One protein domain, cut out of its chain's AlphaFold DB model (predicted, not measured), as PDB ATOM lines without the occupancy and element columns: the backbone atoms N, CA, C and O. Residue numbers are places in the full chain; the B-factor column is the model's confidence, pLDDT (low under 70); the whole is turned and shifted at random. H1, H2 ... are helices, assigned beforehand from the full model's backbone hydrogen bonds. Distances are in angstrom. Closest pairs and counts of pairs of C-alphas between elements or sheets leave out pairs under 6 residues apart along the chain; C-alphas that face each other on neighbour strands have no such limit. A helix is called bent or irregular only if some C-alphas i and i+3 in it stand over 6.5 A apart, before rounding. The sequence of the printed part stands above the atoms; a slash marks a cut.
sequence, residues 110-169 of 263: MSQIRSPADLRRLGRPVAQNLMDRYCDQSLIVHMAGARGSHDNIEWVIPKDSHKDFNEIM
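Overview. This is residues 110 to 169 of the 263 residues of the protein "DUF4043 domain-containing protein" of Acinetobacter ursingii (UniProt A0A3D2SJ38). One long helix, H2, makes most of the length of this model; near its first end sits the short helix H1, and from its far end a long stretch without named elements, residues 145 to 164, folds back beside the second half of H2 and leads into the short helix H3. No helix touches another, and the first part of H2 is bare, with residues 121 to 129 standing free. The printed part has 60 residues with three named helices, in the order H1, H2, H3, and no named strand; its class is all helix. The whole is only just extended, close to loose, with a radius of gyration of the C-alphas of 15.8 A, and the C-alphas span 46 by 20 by 20 A.

Arrangement. Begin with H2, residues 119 to 144, the longest helix, which touches no helix. Look before it for H1, residues 110 to 114: the two are close but not clearly touching, and their closest C-alphas, those of Gln 112 and Leu 119, are 6.4 A apart. Their centres are 26.6 A apart. Then look after H2 for H3, residues 165 to 168, which is apart from H2 and also apart from H1. Along the backbone, every O i to N i+4 pair in H1 is within hydrogen-bond range, while in H2 it is 20 of 22. H3, with four residues, is too short for such a pair, but its one O i to N i+3 pair is within range.

Along the chain. Find C-alpha 119 at (-37.694, -9.398, 56.722); from there H2 runs through 26 residues to C-alpha 144 at (-16.288, 16.228, 39.898), 37.4 A from first to last C-alpha. H2 is neither bent nor irregular, but only just: C-alphas 122 and 125 are 6.5 A apart. H1 begins at C-alpha 110, at (-48.417, -8.090, 59.968), and measures 6.2 A from first to last C-alpha. H3 ends at C-alpha 168, at (-28.091, 16.046, 51.368), and measures 5.1 A.

Size, cuts and confidence. The two C-alphas farthest apart are those of Arg 114 and Gly 145, 47.5 A. The link from H1 to H2, four residues, is tight, and residues 113 to 118 stand free. The link from H2 to H3 is long, with 20 residues; its C-alphas lie 4 to 19 A from the mean of the C-alphas. The printed part has no cut. The mean pLDDT of the printed part is 84.5, and no printed residue is under 70.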
ATOM      1  N   MET A 110     -47.555  -7.056  60.547       89.25
ATOM      2  CA  MET A 110     -48.417  -8.090  59.968       89.25
ATOM      3  C   MET A 110     -47.753  -8.806  58.788       89.25
ATOM      4  O   MET A 110     -47.946 -10.010  58.639       89.25
ATOM      5  N   SER A 111     -46.947  -8.110  57.980       84.19
ATOM      6  CA  SER A 111     -46.143  -8.722  56.918       84.19
ATOM      7  C   SER A 111     -45.099  -9.673  57.496       84.19
ATOM      8  O   SER A 111     -44.978 -10.782  56.989       84.19
ATOM      9  N   GLN A 112     -44.430  -9.298  58.593       85.50
ATOM     10  CA  GLN A 112     -43.465 -10.157  59.296       85.50
ATOM     11  C   GLN A 112     -44.092 -11.449  59.839       85.50
ATOM     12  O   GLN A 112     -43.471 -12.500  59.751       85.50
ATOM     13  N   ILE A 113     -45.317 -11.385  60.374       84.06
ATOM     14  CA  ILE A 113     -46.028 -12.569  60.897       84.06
ATOM     15  C   ILE A 113     -46.514 -13.474  59.757       84.06
ATOM     16  O   ILE A 113     -46.526 -14.696  59.889       84.06
ATOM     17  N   ARG A 114     -46.941 -12.880  58.635       88.19
ATOM     18  CA  ARG A 114     -47.443 -13.624  57.468       88.19
ATOM     19  C   ARG A 114     -46.322 -14.253  56.648       88.19
ATOM     20  O   ARG A 114     -46.548 -15.278  56.011       88.19
ATOM     21  N   SER A 115     -45.146 -13.630  56.613       83.75
ATOM     22  CA  SER A 115     -44.019 -14.116  55.832       83.75
ATOM     23  C   SER A 115     -43.206 -15.142  56.624       83.75
ATOM     24  O   SER A 115     -42.777 -14.842  57.734       83.75
ATOM     25  N   PRO A 116     -42.878 -16.307  56.046       84.31
ATOM     26  CA  PRO A 116     -41.974 -17.266  56.685       84.31
ATOM     27  C   PRO A 116     -40.509 -16.786  56.724       84.31
ATOM     28  O   PRO A 116     -39.670 -17.420  57.360       84.31
ATOM     29  N   ALA A 117     -40.176 -15.696  56.025       83.88
ATOM     30  CA  ALA A 117     -38.835 -15.128  55.968       83.88
ATOM     31  C   ALA A 117     -38.658 -13.980  56.973       83.88
ATOM     32  O   ALA A 117     -39.531 -13.127  57.116       83.88
ATOM     33  N   ASP A 118     -37.489 -13.909  57.616       86.12
ATOM     34  CA  ASP A 118     -37.121 -12.769  58.459       86.12
ATOM     35  C   ASP A 118     -36.807 -11.535  57.594       86.12
ATOM     36  O   ASP A 118     -35.712 -11.391  57.035       86.12
ATOM     37  N   LEU A 119     -37.784 -10.631  57.504       85.19
ATOM     38  CA  LEU A 119     -37.694  -9.398  56.722       85.19
ATOM     39  C   LEU A 119     -36.564  -8.477  57.215       85.19
ATOM     40  O   LEU A 119     -35.983  -7.753  56.408       85.19
ATOM     41  N   ARG A 120     -36.165  -8.532  58.499       84.62
ATOM     42  CA  ARG A 120     -35.034  -7.726  59.003       84.62
ATOM     43  C   ARG A 120     -33.704  -8.247  58.478       84.62
ATOM     44  O   ARG A 120     -32.826  -7.447  58.156       84.62
ATOM     45  N   ARG A 121     -33.542  -9.568  58.377       86.69
ATOM     46  CA  ARG A 121     -32.326 -10.178  57.820       86.69
ATOM     47  C   ARG A 121     -32.195  -9.903  56.324       86.69
ATOM     48  O   ARG A 121     -31.089  -9.649  55.859       86.69
ATOM     49  N   LEU A 122     -33.313  -9.906  55.600       86.31
ATOM     50  CA  LEU A 122     -33.354  -9.584  54.169       86.31
ATOM     51  C   LEU A 122     -33.182  -8.086  53.884       86.31
ATOM     52  O   LEU A 122     -32.600  -7.721  52.870       86.31
ATOM     53  N   GLY A 123     -33.641  -7.216  54.782       86.56
ATOM     54  CA  GLY A 123     -33.549  -5.770  54.598       86.56
ATOM     55  C   GLY A 123     -32.179  -5.157  54.856       86.56
ATOM     56  O   GLY A 123     -31.835  -4.154  54.240       86.56
ATOM     57  N   ARG A 124     -31.370  -5.762  55.735       89.38
ATOM     58  CA  ARG A 124     -30.000  -5.303  56.028       89.38
ATOM     59  C   ARG A 124     -29.116  -5.140  54.781       89.38
ATOM     60  O   ARG A 124     -28.550  -4.062  54.643       89.38
ATOM     61  N   PRO A 125     -28.997  -6.126  53.871       90.50
ATOM     62  CA  PRO A 125     -28.171  -5.959  52.674       90.50
ATOM     63  C   PRO A 125     -28.716  -4.893  51.715       90.50
ATOM     64  O   PRO A 125     -27.933  -4.197  51.078       90.50
ATOM     65  N   VAL A 126     -30.039  -4.714  51.642       88.81
ATOM     66  CA  VAL A 126     -30.656  -3.659  50.819       88.81
ATOM     67  C   VAL A 126     -30.343  -2.274  51.388       88.81
ATOM     68  O   VAL A 126     -29.939  -1.378  50.650       88.81
ATOM     69  N   ALA A 127     -30.472  -2.110  52.706       88.06
ATOM     70  CA  ALA A 127     -30.124  -0.871  53.394       88.06
ATOM     71  C   ALA A 127     -28.627  -0.546  53.278       88.06
ATOM     72  O   ALA A 127     -28.271   0.610  53.062       88.06
ATOM     73  N   GLN A 128     -27.767  -1.566  53.374       90.56
ATOM     74  CA  GLN A 128     -26.326  -1.415  53.191       90.56
ATOM     75  C   GLN A 128     -25.997  -0.945  51.771       90.56
ATOM     76  O   GLN A 128     -25.327   0.066  51.612       90.56
ATOM     77  N   ASN A 129     -26.553  -1.599  50.745       90.25
ATOM     78  CA  ASN A 129     -26.327  -1.213  49.350       90.25
ATOM     79  C   ASN A 129     -26.760   0.235  49.064       90.25
ATOM     80  O   ASN A 129     -26.059   0.962  48.364       90.25
ATOM     81  N   LEU A 130     -27.899   0.669  49.618       88.19
ATOM     82  CA  LEU A 130     -28.361   2.050  49.476       88.19
ATOM     83  C   LEU A 130     -27.374   3.048  50.100       88.19
ATOM     84  O   LEU A 130     -27.079   4.072  49.484       88.19
ATOM     85  N   MET A 131     -26.867   2.749  51.298       89.31
ATOM     86  CA  MET A 131     -25.891   3.597  51.985       89.31
ATOM     87  C   MET A 131     -24.553   3.649  51.247       89.31
ATOM     88  O   MET A 131     -24.013   4.736  51.070       89.31
ATOM     89  N   ASP A 132     -24.060   2.514  50.753       91.38
ATOM     90  CA  ASP A 132     -22.811   2.454  49.988       91.38
ATOM     91  C   ASP A 132     -22.918   3.296  48.707       91.38
ATOM     92  O   ASP A 132     -22.069   4.142  48.432       91.38
ATOM     93  N   ARG A 133     -24.034   3.173  47.975       89.06
ATOM     94  CA  ARG A 133     -24.294   3.984  46.773       89.06
ATOM     95  C   ARG A 133     -24.403   5.471  47.075       89.06
ATOM     96  O   ARG A 133     -23.946   6.285  46.278       89.06
ATOM     97  N   TYR A 134     -25.025   5.837  48.192       88.56
ATOM     98  CA  TYR A 134     -25.097   7.227  48.627       88.56
ATOM     99  C   TYR A 134     -23.699   7.793  48.923       88.56
ATOM    100  O   TYR A 134     -23.359   8.869  48.426       88.56
ATOM    101  N   CYS A 135     -22.875   7.050  49.668       88.94
ATOM    102  CA  CYS A 135     -21.498   7.429  49.968       88.94
ATOM    103  C   CYS A 135     -20.687   7.623  48.681       88.94
ATOM    104  O   CYS A 135     -20.163   8.715  48.457       88.94
ATOM    105  N   ASP A 136     -20.671   6.631  47.794       88.94
ATOM    106  CA  ASP A 136     -19.897   6.680  46.550       88.94
ATOM    107  C   ASP A 136     -20.347   7.824  45.637       88.94
ATOM    108  O   ASP A 136     -19.526   8.593  45.134       88.94
ATOM    109  N   GLN A 137     -21.659   8.003  45.458       87.38
ATOM    110  CA  GLN A 137     -22.176   9.086  44.623       87.38
ATOM    111  C   GLN A 137     -21.851  10.459  45.221       87.38
ATOM    112  O   GLN A 137     -21.514  11.378  44.476       87.38
ATOM    113  N   SER A 138     -21.900  10.616  46.547       86.81
ATOM    114  CA  SER A 138     -21.593  11.899  47.195       86.81
ATOM    115  C   SER A 138     -20.115  12.262  47.030       86.81
ATOM    116  O   SER A 138     -19.783  13.410  46.723       86.81
ATOM    117  N   LEU A 139     -19.230  11.262  47.119       84.56
ATOM    118  CA  LEU A 139     -17.805  11.411  46.850       84.56
ATOM    119  C   LEU A 139     -17.562  11.790  45.391       84.56
ATOM    120  O   LEU A 139     -16.826  12.738  45.128       84.56
ATOM    121  N   ILE A 140     -18.219  11.123  44.440       82.94
ATOM    122  CA  ILE A 140     -18.088  11.433  43.010       82.94
ATOM    123  C   ILE A 140     -18.514  12.875  42.716       82.94
ATOM    124  O   ILE A 140     -17.796  13.584  42.013       82.94
ATOM    125  N   VAL A 141     -19.623  13.349  43.287       84.25
ATOM    126  CA  VAL A 141     -20.090  14.734  43.101       84.25
ATOM    127  C   VAL A 141     -19.079  15.740  43.659       84.25
ATOM    128  O   VAL A 141     -18.778  16.744  43.011       84.25
ATOM    129  N   HIS A 142     -18.497  15.467  44.827       84.75
ATOM    130  CA  HIS A 142     -17.442  16.306  45.399       84.75
ATOM    131  C   HIS A 142     -16.120  16.241  44.622       84.75
ATOM    132  O   HIS A 142     -15.379  17.230  44.573       84.75
ATOM    133  N   MET A 143     -15.822  15.105  43.994       77.25
ATOM    134  CA  MET A 143     -14.656  14.945  43.133       77.25
ATOM    135  C   MET A 143     -14.820  15.705  41.816       77.25
ATOM    136  O   MET A 143     -13.923  16.466  41.451       77.25
ATOM    137  N   ALA A 144     -15.965  15.555  41.153       75.25
ATOM    138  CA  ALA A 144     -16.288  16.228  39.898       75.25
ATOM    139  C   ALA A 144     -16.563  17.732  40.083       75.25
ATOM    140  O   ALA A 144     -16.397  18.515  39.154       75.25
ATOM    141  N   GLY A 145     -16.979  18.151  41.282       78.88
ATOM    142  CA  GLY A 145     -17.345  19.536  41.582       78.88
ATOM    143  C   GLY A 145     -18.671  19.982  40.957       78.88
ATOM    144  O   GLY A 145     -18.984  21.170  40.979       78.88
ATOM    145  N   ALA A 146     -19.450  19.038  40.421       79.88
ATOM    146  CA  ALA A 146     -20.815  19.216  39.938       79.88
ATOM    147  C   ALA A 146     -21.549  17.862  39.925       79.88
ATOM    148  O   ALA A 146     -20.927  16.813  39.764       79.88
ATOM    149  N   ARG A 147     -22.881  17.879  40.064       77.44
ATOM    150  CA  ARG A 147     -23.724  16.664  40.041       77.44
ATOM    151  C   ARG A 147     -24.041  16.179  38.616       77.44
ATOM    152  O   ARG A 147     -24.177  14.982  38.394       77.44
ATOM    153  N   GLY A 148     -24.148  17.086  37.640       77.75
ATOM    154  CA  GLY A 148     -24.555  16.770  36.258       77.75
ATOM    155  C   GLY A 148     -26.082  16.669  36.056       77.75
ATOM    156  O   GLY A 148     -26.858  16.792  37.005       77.75
ATOM    157  N   SER A 149     -26.532  16.466  34.809       77.69
ATOM    158  CA  SER A 149     -27.956  16.478  34.387       77.69
ATOM    159  C   SER A 149     -28.661  15.124  34.374       77.69
ATOM    160  O   SER A 149     -29.873  15.086  34.151       77.69
ATOM    161  N   HIS A 150     -27.945  14.017  34.554       77.38
ATOM    162  CA  HIS A 150     -28.499  12.687  34.299       77.38
ATOM    163  C   HIS A 150     -29.593  12.304  35.312       77.38
ATOM    164  O   HIS A 150     -29.356  12.345  36.514       77.38
ATOM    165  N   ASP A 151     -30.793  11.943  34.855       77.50
ATOM    166  CA  ASP A 151     -31.962  11.697  35.720       77.50
ATOM    167  C   ASP A 151     -32.492  10.280  35.539       77.50
ATOM    168  O   ASP A 151     -33.434  10.037  34.788       77.50
ATOM    169  N   ASN A 152     -31.827   9.324  36.175       78.25
ATOM    170  CA  ASN A 152     -32.197   7.916  36.114       78.25
ATOM    171  C   ASN A 152     -32.329   7.355  37.535       78.25
ATOM    172  O   ASN A 152     -31.698   7.858  38.466       78.25
ATOM    173  N   ILE A 153     -33.102   6.277  37.686       79.88
ATOM    174  CA  ILE A 153     -33.360   5.561  38.949       79.88
ATOM    175  C   ILE A 153     -32.083   5.024  39.618       79.88
ATOM    176  O   ILE A 153     -32.068   4.661  40.792       79.88
ATOM    177  N   GLU A 154     -30.987   4.970  38.873       78.19
ATOM    178  CA  GLU A 154     -29.675   4.556  39.357       78.19
ATOM    179  C   GLU A 154     -29.006   5.609  40.263       78.19
ATOM    180  O   GLU A 154     -28.095   5.287  41.036       78.19
ATOM    181  N   TRP A 155     -29.466   6.858  40.223       81.06
ATOM    182  CA  TRP A 155     -28.944   7.933  41.059       81.06
ATOM    183  C   TRP A 155     -29.761   8.060  42.343       81.06
ATOM    184  O   TRP A 155     -30.949   8.364  42.319       81.06
ATOM    185  N   VAL A 156     -29.096   7.844  43.477       84.12
ATOM    186  CA  VAL A 156     -29.655   8.050  44.820       84.12
ATOM    187  C   VAL A 156     -29.672   9.543  45.152       84.12
ATOM    188  O   VAL A 156     -30.553  10.027  45.858       84.12
ATOM    189  N   ILE A 157     -28.702  10.286  44.621       85.25
ATOM    190  CA  ILE A 157     -28.535  11.713  44.883       85.25
ATOM    191  C   ILE A 157     -29.370  12.535  43.895       85.25
ATOM    192  O   ILE A 157     -29.187  12.384  42.684       85.25
ATOM    193  N   PRO A 158     -30.239  13.453  44.360       86.12
ATOM    194  CA  PRO A 158     -31.023  14.332  43.493       86.12
ATOM    195  C   PRO A 158     -30.167  15.292  42.659       86.12
ATOM    196  O   PRO A 158     -28.983  15.491  42.925       86.12
ATOM    197  N   LYS A 159     -30.766  15.896  41.628       85.81
ATOM    198  CA  LYS A 159     -30.135  16.969  40.840       85.81
ATOM    199  C   LYS A 159     -29.840  18.191  41.703       85.81
ATOM    200  O   LYS A 159     -30.542  18.444  42.673       85.81
ATOM    201  N   ASP A 160     -28.874  18.992  41.264       83.50
ATOM    202  CA  ASP A 160     -28.515  20.267  41.901       83.50
ATOM    203  C   ASP A 160     -29.698  21.255  41.969       83.50
ATOM    204  O   ASP A 160     -29.836  22.040  42.898       83.50
ATOM    205  N   SER A 161     -30.642  21.148  41.029       84.44
ATOM    206  CA  SER A 161     -31.884  21.929  41.035       84.44
ATOM    207  C   SER A 161     -32.876  21.533  42.137       84.44
ATOM    208  O   SER A 161     -33.897  22.200  42.304       84.44
ATOM    209  N   HIS A 162     -32.660  20.417  42.836       84.69
ATOM    210  CA  HIS A 162     -33.562  19.960  43.886       84.69
ATOM    211  C   HIS A 162     -33.327  20.762  45.170       84.69
ATOM    212  O   HIS A 162     -32.196  20.902  45.623       84.69
ATOM    213  N   LYS A 163     -34.408  21.238  45.798       86.88
ATOM    214  CA  LYS A 163     -34.364  22.061  47.023       86.88
ATOM    215  C   LYS A 163     -33.496  21.470  48.145       86.88
ATOM    216  O   LYS A 163     -32.779  22.208  48.812       86.88
ATOM    217  N   ASP A 164     -33.515  20.147  48.291       82.69
ATOM    218  CA  ASP A 164     -32.848  19.443  49.391       82.69
ATOM    219  C   ASP A 164     -31.401  19.039  49.036       82.69
ATOM    220  O   ASP A 164     -30.707  18.433  49.843       82.69
ATOM    221  N   PHE A 165     -30.903  19.365  47.834       84.69
ATOM    222  CA  PHE A 165     -29.564  18.956  47.389       84.69
ATOM    223  C   PHE A 165     -28.448  19.474  48.308       84.69
ATOM    224  O   PHE A 165     -27.545  18.728  48.680       84.69
ATOM    225  N   ASN A 166     -28.549  20.734  48.732       83.00
ATOM    226  CA  ASN A 166     -27.575  21.356  49.632       83.00
ATOM    227  C   ASN A 166     -27.612  20.798  51.060       83.00
ATOM    228  O   ASN A 166     -26.643  20.971  51.791       83.00
ATOM    229  N   GLU A 167     -28.725  20.186  51.464       82.38
ATOM    230  CA  GLU A 167     -28.869  19.534  52.769       82.38
ATOM    231  C   GLU A 167     -28.352  18.093  52.726       82.38
ATOM    232  O   GLU A 167     -27.724  17.622  53.671       82.38
ATOM    233  N   ILE A 168     -28.575  17.407  51.602       83.56
ATOM    234  CA  ILE A 168     -28.091  16.046  51.368       83.56
ATOM    235  C   ILE A 168     -26.560  16.032  51.215       83.56
ATOM    236  O   ILE A 168     -25.906  15.091  51.652       83.56
ATOM    237  N   MET A 169     -25.959  17.061  50.614       84.50
ATOM    238  CA  MET A 169     -24.502  17.148  50.468       84.50
ATOM    239  C   MET A 169     -23.816  17.565  51.769       84.50
ATOM    240  O   MET A 169     -24.205  18.538  52.410       84.50
TER     241      MET A 169